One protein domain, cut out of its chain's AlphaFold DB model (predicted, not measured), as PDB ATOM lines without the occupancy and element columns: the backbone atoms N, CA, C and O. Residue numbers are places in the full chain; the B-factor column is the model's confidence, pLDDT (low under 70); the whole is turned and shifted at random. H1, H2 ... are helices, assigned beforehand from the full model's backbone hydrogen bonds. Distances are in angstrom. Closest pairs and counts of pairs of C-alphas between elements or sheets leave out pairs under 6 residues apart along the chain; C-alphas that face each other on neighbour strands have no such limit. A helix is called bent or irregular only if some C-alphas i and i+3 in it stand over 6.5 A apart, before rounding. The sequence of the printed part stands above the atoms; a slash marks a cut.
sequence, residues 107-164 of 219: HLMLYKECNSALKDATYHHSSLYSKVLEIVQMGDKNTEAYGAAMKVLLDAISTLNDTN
ATOM      1  N   HIS A 107     137.806 -74.410 234.891       63.03
ATOM      2  CA  HIS A 107     137.981 -73.435 235.979       63.03
ATOM      3  C   HIS A 107     138.894 -73.920 237.121       63.03
ATOM      4  O   HIS A 107     139.301 -73.125 237.960       63.03
ATOM      5  N   LEU A 108     139.228 -75.212 237.159       62.25
ATOM      6  CA  LEU A 108     140.104 -75.815 238.166       62.25
ATOM      7  C   LEU A 108     141.499 -76.131 237.619       62.25
ATOM      8  O   LEU A 108     142.382 -76.478 238.394       62.25
ATOM      9  N   MET A 109     141.730 -75.983 236.309       61.53
ATOM     10  CA  MET A 109     142.989 -76.345 235.634       61.53
ATOM     11  C   MET A 109     144.241 -75.689 236.238       61.53
ATOM     12  O   MET A 109     145.336 -76.233 236.106       61.53
ATOM     13  N   LEU A 110     144.084 -74.560 236.934       60.59
ATOM     14  CA  LEU A 110     145.149 -73.871 237.671       60.59
ATOM     15  C   LEU A 110     145.717 -74.683 238.841       60.59
ATOM     16  O   LEU A 110     146.888 -74.529 239.164       60.59
ATOM     17  N   TYR A 111     144.910 -75.563 239.440       59.31
ATOM     18  CA  TYR A 111     145.290 -76.437 240.555       59.31
ATOM     19  C   TYR A 111     145.986 -77.732 240.099       59.31
ATOM     20  O   TYR A 111     146.224 -78.637 240.896       59.31
ATOM     21  N   LYS A 112     146.328 -77.848 238.811       61.16
ATOM     22  CA  LYS A 112     147.081 -78.984 238.275       61.16
ATOM     23  C   LYS A 112     148.493 -78.997 238.876       61.16
ATOM     24  O   LYS A 112     149.282 -78.101 238.600       61.16
ATOM     25  N   GLU A 113     148.845 -80.056 239.610       53.19
ATOM     26  CA  GLU A 113     150.143 -80.273 240.299       53.19
ATOM     27  C   GLU A 113     151.409 -80.181 239.409       53.19
ATOM     28  O   GLU A 113     152.529 -80.249 239.911       53.19
ATOM     29  N   CYS A 114     151.272 -79.995 238.091       48.84
ATOM     30  CA  CYS A 114     152.385 -79.669 237.193       48.84
ATOM     31  C   CYS A 114     152.674 -78.165 237.059       48.84
ATOM     32  O   CYS A 114     153.612 -77.815 236.344       48.84
ATOM     33  N   ASN A 115     151.897 -77.282 237.690       53.66
ATOM     34  CA  ASN A 115     152.110 -75.846 237.575       53.66
ATOM     35  C   ASN A 115     153.087 -75.359 238.658       53.66
ATOM     36  O   ASN A 115     152.777 -75.401 239.849       53.66
ATOM     37  N   SER A 116     154.275 -74.894 238.259       54.41
ATOM     38  CA  SER A 116     155.242 -74.254 239.166       54.41
ATOM     39  C   SER A 116     154.648 -73.040 239.884       54.41
ATOM     40  O   SER A 116     155.056 -72.756 241.004       54.41
ATOM     41  N   ALA A 117     153.627 -72.398 239.304       54.94
ATOM     42  CA  ALA A 117     152.907 -71.277 239.905       54.94
ATOM     43  C   ALA A 117     152.133 -71.638 241.192       54.94
ATOM     44  O   ALA A 117     151.904 -70.767 242.023       54.94
ATOM     45  N   LEU A 118     151.769 -72.912 241.413       56.25
ATOM     46  CA  LEU A 118     151.208 -73.353 242.705       56.25
ATOM     47  C   LEU A 118     152.250 -73.321 243.828       56.25
ATOM     48  O   LEU A 118     151.883 -73.185 244.992       56.25
ATOM     49  N   LYS A 119     153.542 -73.462 243.499       54.41
ATOM     50  CA  LYS A 119     154.625 -73.345 244.487       54.41
ATOM     51  C   LYS A 119     154.848 -71.888 244.900       54.41
ATOM     52  O   LYS A 119     155.148 -71.650 246.064       54.41
ATOM     53  N   ASP A 120     154.597 -70.953 243.985       55.00
ATOM     54  CA  ASP A 120     154.597 -69.501 244.218       55.00
ATOM     55  C   ASP A 120     153.178 -68.965 244.488       55.00
ATOM     56  O   ASP A 120     152.814 -67.866 244.069       55.00
ATOM     57  N   ALA A 121     152.334 -69.747 245.173       63.62
ATOM     58  CA  ALA A 121     150.973 -69.328 245.481       63.62
ATOM     59  C   ALA A 121     150.976 -67.979 246.216       63.62
ATOM     60  O   ALA A 121     151.566 -67.834 247.290       63.62
ATOM     61  N   THR A 122     150.273 -66.988 245.662       67.06
ATOM     62  CA  THR A 122     150.152 -65.688 246.321       67.06
ATOM     63  C   THR A 122     149.502 -65.831 247.692       67.06
ATOM     64  O   THR A 122     148.676 -66.721 247.927       67.06
ATOM     65  N   TYR A 123     149.848 -64.923 248.609       75.81
ATOM     66  CA  TYR A 123     149.249 -64.875 249.944       75.81
ATOM     67  C   TYR A 123     147.713 -64.934 249.871       75.81
ATOM     68  O   TYR A 123     147.101 -65.744 250.562       75.81
ATOM     69  N   HIS A 124     147.102 -64.176 248.950       74.56
ATOM     70  CA  HIS A 124     145.649 -64.154 248.749       74.56
ATOM     71  C   HIS A 124     145.078 -65.541 248.437       74.56
ATOM     72  O   HIS A 124     144.083 -65.945 249.032       74.56
ATOM     73  N   HIS A 125     145.721 -66.301 247.552       78.00
ATOM     74  CA  HIS A 125     145.263 -67.639 247.195       78.00
ATOM     75  C   HIS A 125     145.372 -68.625 248.353       78.00
ATOM     76  O   HIS A 125     144.408 -69.324 248.659       78.00
ATOM     77  N   SER A 126     146.517 -68.636 249.037       78.50
ATOM     78  CA  SER A 126     146.750 -69.514 250.187       78.50
ATOM     79  C   SER A 126     145.762 -69.231 251.327       78.50
ATOM     80  O   SER A 126     145.216 -70.161 251.930       78.50
ATOM     81  N   SER A 127     145.477 -67.952 251.597       79.44
ATOM     82  CA  SER A 127     144.501 -67.538 252.610       79.44
ATOM     83  C   SER A 127     143.070 -67.933 252.238       79.44
ATOM     84  O   SER A 127     142.363 -68.497 253.074       79.44
ATOM     85  N   LEU A 128     142.647 -67.683 250.993       87.06
ATOM     86  CA  LEU A 128     141.305 -68.038 250.517       87.06
ATOM     87  C   LEU A 128     141.089 -69.553 250.539       87.06
ATOM     88  O   LEU A 128     140.084 -70.022 251.068       87.06
ATOM     89  N   TYR A 129     142.057 -70.322 250.040       84.56
ATOM     90  CA  TYR A 129     141.977 -71.780 250.011       84.56
ATOM     91  C   TYR A 129     141.856 -72.376 251.419       84.56
ATOM     92  O   TYR A 129     140.987 -73.209 251.671       84.56
ATOM     93  N   SER A 130     142.656 -71.881 252.369       79.75
ATOM     94  CA  SER A 130     142.584 -72.314 253.772       79.75
ATOM     95  C   SER A 130     141.199 -72.070 254.383       79.75
ATOM     96  O   SER A 130     140.691 -72.912 255.119       79.75
ATOM     97  N   LYS A 131     140.559 -70.939 254.053       89.31
ATOM     98  CA  LYS A 131     139.211 -70.609 254.545       89.31
ATOM     99  C   LYS A 131     138.128 -71.470 253.907       89.31
ATOM    100  O   LYS A 131     137.211 -71.898 254.599       89.31
ATOM    101  N   VAL A 132     138.252 -71.777 252.618       93.19
ATOM    102  CA  VAL A 132     137.331 -72.702 251.945       93.19
ATOM    103  C   VAL A 132     137.425 -74.103 252.555       93.19
ATOM    104  O   VAL A 132     136.393 -74.713 252.815       93.19
ATOM    105  N   LEU A 133     138.630 -74.596 252.865       87.00
ATOM    106  CA  LEU A 133     138.797 -75.892 253.534       87.00
ATOM    107  C   LEU A 133     138.145 -75.934 254.923       87.00
ATOM    108  O   LEU A 133     137.549 -76.946 255.287       87.00
ATOM    109  N   GLU A 134     138.214 -74.839 255.682       88.06
ATOM    110  CA  GLU A 134     137.525 -74.713 256.971       88.06
ATOM    111  C   GLU A 134     135.998 -74.812 256.801       88.06
ATOM    112  O   GLU A 134     135.336 -75.542 257.541       88.06
ATOM    113  N   ILE A 135     135.440 -74.166 255.769       92.69
ATOM    114  CA  ILE A 135     134.013 -74.268 255.422       92.69
ATOM    115  C   ILE A 135     133.638 -75.709 255.054       92.69
ATOM    116  O   ILE A 135     132.620 -76.202 255.536       92.69
ATOM    117  N   VAL A 136     134.453 -76.399 254.250       93.12
ATOM    118  CA  VAL A 136     134.225 -77.811 253.881       93.12
ATOM    119  C   VAL A 136     134.209 -78.695 255.128       93.12
ATOM    120  O   VAL A 136     133.250 -79.432 255.354       93.12
ATOM    121  N   GLN A 137     135.205 -78.549 256.006       89.94
ATOM    122  CA  GLN A 137     135.278 -79.300 257.262       89.94
ATOM    123  C   GLN A 137     134.050 -79.064 258.160       89.94
ATOM    124  O   GLN A 137     133.624 -79.959 258.897       89.94
ATOM    125  N   MET A 138     133.485 -77.856 258.145       91.69
ATOM    126  CA  MET A 138     132.260 -77.535 258.877       91.69
ATOM    127  C   MET A 138     131.004 -78.089 258.194       91.69
ATOM    128  O   MET A 138     130.118 -78.583 258.894       91.69
ATOM    129  N   GLY A 139     130.933 -78.021 256.864       92.06
ATOM    130  CA  GLY A 139     129.797 -78.465 256.055       92.06
ATOM    131  C   GLY A 139     129.608 -79.981 256.044       92.06
ATOM    132  O   GLY A 139     128.475 -80.450 256.089       92.06
ATOM    133  N   ASP A 140     130.692 -80.753 256.103       92.06
ATOM    134  CA  ASP A 140     130.647 -82.224 256.050       92.06
ATOM    135  C   ASP A 140     130.116 -82.888 257.335       92.06
ATOM    136  O   ASP A 140     129.976 -84.108 257.410       92.06
ATOM    137  N   LYS A 141     129.798 -82.107 258.376       93.12
ATOM    138  CA  LYS A 141     129.365 -82.644 259.676       93.12
ATOM    139  C   LYS A 141     127.957 -83.236 259.660       93.12
ATOM    140  O   LYS A 141     127.688 -84.151 260.435       93.12
ATOM    141  N   ASN A 142     127.044 -82.690 258.857       94.62
ATOM    142  CA  ASN A 142     125.675 -83.187 258.693       94.62
ATOM    143  C   ASN A 142     124.993 -82.536 257.473       94.62
ATOM    144  O   ASN A 142     125.492 -81.564 256.911       94.62
ATOM    145  N   THR A 143     123.825 -83.050 257.084       93.44
ATOM    146  CA  THR A 143     123.095 -82.609 255.882       93.44
ATOM    147  C   THR A 143     122.651 -81.141 255.931       93.44
ATOM    148  O   THR A 143     122.627 -80.472 254.899       93.44
ATOM    149  N   GLU A 144     122.307 -80.624 257.112       94.75
ATOM    150  CA  GLU A 144     121.896 -79.225 257.286       94.75
ATOM    151  C   GLU A 144     123.090 -78.274 257.117       94.75
ATOM    152  O   GLU A 144     123.018 -77.309 256.356       94.75
ATOM    153  N   ALA A 145     124.218 -78.599 257.753       92.56
ATOM    154  CA  ALA A 145     125.482 -77.885 257.619       92.56
ATOM    155  C   ALA A 145     125.999 -77.922 256.176       92.56
ATOM    156  O   ALA A 145     126.462 -76.899 255.679       92.56
ATOM    157  N   TYR A 146     125.853 -79.055 255.481       94.56
ATOM    158  CA  TYR A 146     126.165 -79.172 254.058       94.56
ATOM    159  C   TYR A 146     125.315 -78.209 253.220       94.56
ATOM    160  O   TYR A 146     125.854 -77.450 252.416       94.56
ATOM    161  N   GLY A 147     123.994 -78.192 253.434       94.00
ATOM    162  CA  GLY A 147     123.087 -77.290 252.721       94.00
ATOM    163  C   GLY A 147     123.420 -75.815 252.959       94.00
ATOM    164  O   GLY A 147     123.455 -75.024 252.013       94.00
ATOM    165  N   ALA A 148     123.729 -75.451 254.205       94.75
ATOM    166  CA  ALA A 148     124.141 -74.099 254.567       94.75
ATOM    167  C   ALA A 148     125.492 -73.712 253.939       94.75
ATOM    168  O   ALA A 148     125.602 -72.644 253.338       94.75
ATOM    169  N   ALA A 149     126.500 -74.584 254.027       95.50
ATOM    170  CA  ALA A 149     127.822 -74.356 253.449       95.50
ATOM    171  C   ALA A 149     127.754 -74.218 251.922       95.50
ATOM    172  O   ALA A 149     128.325 -73.284 251.361       95.50
ATOM    173  N   MET A 150     126.998 -75.090 251.252       95.69
ATOM    174  CA  MET A 150     126.819 -75.035 249.801       95.69
ATOM    175  C   MET A 150     126.141 -73.735 249.365       95.69
ATOM    176  O   MET A 150     126.587 -73.101 248.412       95.69
ATOM    177  N   LYS A 151     125.103 -73.294 250.087       95.19
ATOM    178  CA  LYS A 151     124.448 -72.011 249.810       95.19
ATOM    179  C   LYS A 151     125.439 -70.848 249.900       95.19
ATOM    180  O   LYS A 151     125.515 -70.051 248.974       95.19
ATOM    181  N   VAL A 152     126.229 -70.784 250.975       95.75
ATOM    182  CA  VAL A 152     127.241 -69.730 251.165       95.75
ATOM    183  C   VAL A 152     128.270 -69.732 250.035       95.75
ATOM    184  O   VAL A 152     128.622 -68.670 249.528       95.75
ATOM    185  N   LEU A 153     128.738 -70.909 249.614       95.19
ATOM    186  CA  LEU A 153     129.691 -71.025 248.509       95.19
ATOM    187  C   LEU A 153     129.088 -70.554 247.177       95.19
ATOM    188  O   LEU A 153     129.763 -69.858 246.422       95.19
ATOM    189  N   LEU A 154     127.824 -70.878 246.894       93.94
ATOM    190  CA  LEU A 154     127.133 -70.426 245.682       93.94
ATOM    191  C   LEU A 154     126.901 -68.908 245.676       93.94
ATOM    192  O   LEU A 154     127.174 -68.254 244.669       93.94
ATOM    193  N   ASP A 155     126.465 -68.343 246.802       94.00
ATOM    194  CA  ASP A 155     126.273 -66.896 246.956       94.00
ATOM    195  C   ASP A 155     127.613 -66.147 246.790       94.00
ATOM    196  O   ASP A 155     127.684 -65.105 246.127       94.00
ATOM    197  N   ALA A 156     128.703 -66.710 247.327       92.88
ATOM    198  CA  ALA A 156     130.052 -66.181 247.149       92.88
ATOM    199  C   ALA A 156     130.495 -66.215 245.677       92.88
ATOM    200  O   ALA A 156     131.015 -65.217 245.185       92.88
ATOM    201  N   ILE A 157     130.250 -67.313 244.949       90.50
ATOM    202  CA  ILE A 157     130.548 -67.402 243.508       90.50
ATOM    203  C   ILE A 157     129.787 -66.324 242.727       90.50
ATOM    204  O   ILE A 157     130.384 -65.654 241.886       90.50
ATOM    205  N   SER A 158     128.497 -66.123 243.021       91.31
ATOM    206  CA  SER A 158     127.698 -65.079 242.366       91.31
ATOM    207  C   SER A 158     128.291 -63.691 242.603       91.31
ATOM    208  O   SER A 158     128.507 -62.948 241.653       91.31
ATOM    209  N   THR A 159     128.618 -63.370 243.857       92.62
ATOM    210  CA  THR A 159     129.189 -62.068 244.239       92.62
ATOM    211  C   THR A 159     130.552 -61.826 243.579       92.62
ATOM    212  O   THR A 159     130.871 -60.713 243.158       92.62
ATOM    213  N   LEU A 160     131.378 -62.871 243.482       89.06
ATOM    214  CA  LEU A 160     132.706 -62.771 242.887       89.06
ATOM    215  C   LEU A 160     132.647 -62.552 241.373       89.06
ATOM    216  O   LEU A 160     133.447 -61.772 240.873       89.06
ATOM    217  N   ASN A 161     131.687 -63.151 240.660       84.94
ATOM    218  CA  ASN A 161     131.499 -62.907 239.220       84.94
ATOM    219  C   ASN A 161     131.184 -61.438 238.887       84.94
ATOM    220  O   ASN A 161     131.535 -60.965 237.807       84.94
ATOM    221  N   ASP A 162     130.545 -60.716 239.807       84.38
ATOM    222  CA  ASP A 162     130.232 -59.298 239.619       84.38
ATOM    223  C   ASP A 162     131.429 -58.389 239.943       84.38
ATOM    224  O   ASP A 162     131.537 -57.283 239.418       84.38
ATOM    225  N   THR A 163     132.342 -58.843 240.806       83.00
ATOM    226  CA  THR A 163     133.429 -58.021 241.368       83.00
ATOM    227  C   THR A 163     134.799 -58.293 240.752       83.00
ATOM    228  O   THR A 163     135.687 -57.452 240.859       83.00
ATOM    229  N   ASN A 164     134.987 -59.429 240.080       77.81
ATOM    230  CA  ASN A 164     136.264 -59.844 239.494       77.81
ATOM    231  C   ASN A 164     136.465 -59.398 238.031       77.81
ATOM    232  O   ASN A 164     137.290 -59.981 237.327       77.81
TER     233      ASN A 164
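This is residues 107 to 164 of the 219 residues of the protein "Protein FAR1-RELATED SEQUENCE" of Hordeum vulgare subsp. vulgare (UniProt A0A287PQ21). Two long helices, H2 and H3, make a helical hairpin that opens like a narrow V, touching near the tight turn that joins them and spreading toward their other ends. Before them comes a loose, low-confidence stretch, residues 107 to 122, in which the short irregular helix H1 is followed by a long link that swings out round Ser 116 and folds back to the beginning of H2; H1 itself touches neither long helix. The printed part has 58 residues with three named helices in the order H1, H2, H3 and no named strand, and its class is all helix. The whole is loose, with a radius of gyration of the C-alphas of 13.6 A, and its C-alphas span 38 by 27 by 19 A.

H1 is residues 107 to 111, beginning at C-alpha 107 at (137.981, -73.435, 235.979) and measuring 9.1 A from first to last C-alpha. It is irregular: C-alphas 107 and 110 are 7.4 A apart. H2 is residues 123 to 139, 24.5 A from first to last C-alpha, with C-alpha 123 at (149.249, -64.875, 249.944). H3 is residues 143 to 163, the longest helix with 21 residues and 30.4 A, and its C-alpha 163 is at (133.429, -58.021, 241.368).

H2 and H3 form a helical hairpin and run opposite ways at a shallow tilt of 28 degrees. They touch, with 11 pairs of C-alphas within 8 A; the closest C-alphas are those of Gly 139 and Tyr 146, 4.2 A apart. H2 touches H3 with residues 135 to 139 alone, and H3 touches H2 with residues 145 to 150 alone. Their centres are 13.2 A apart. H1 is apart from H2 and apart from H3. In H2 every O i to N i+4 pair is within hydrogen-bond range; in H3 the count is 16 of 17, and in H1 it is 0 of 1, with 1 of 2 O i to N i+3 pairs within range.

The two C-alphas farthest apart are those of Ser 116 and Glu 144, 38.3 A, while those of His 107 and Asn 164, the first and last printed, are 14.1 A apart. The link from H1 to H2 is long, with 11 residues, and the link from H2 to H3 is tight, with 3. Residues 111 to 117 stand free, as do residues 119 to 125, of which 123 to 125 belong to H2, and residues 154 to 164, of which 154 to 163 belong to H3. The printed part has no cut. Its mean pLDDT is 80.7, and residues 107 to 122 are under 70.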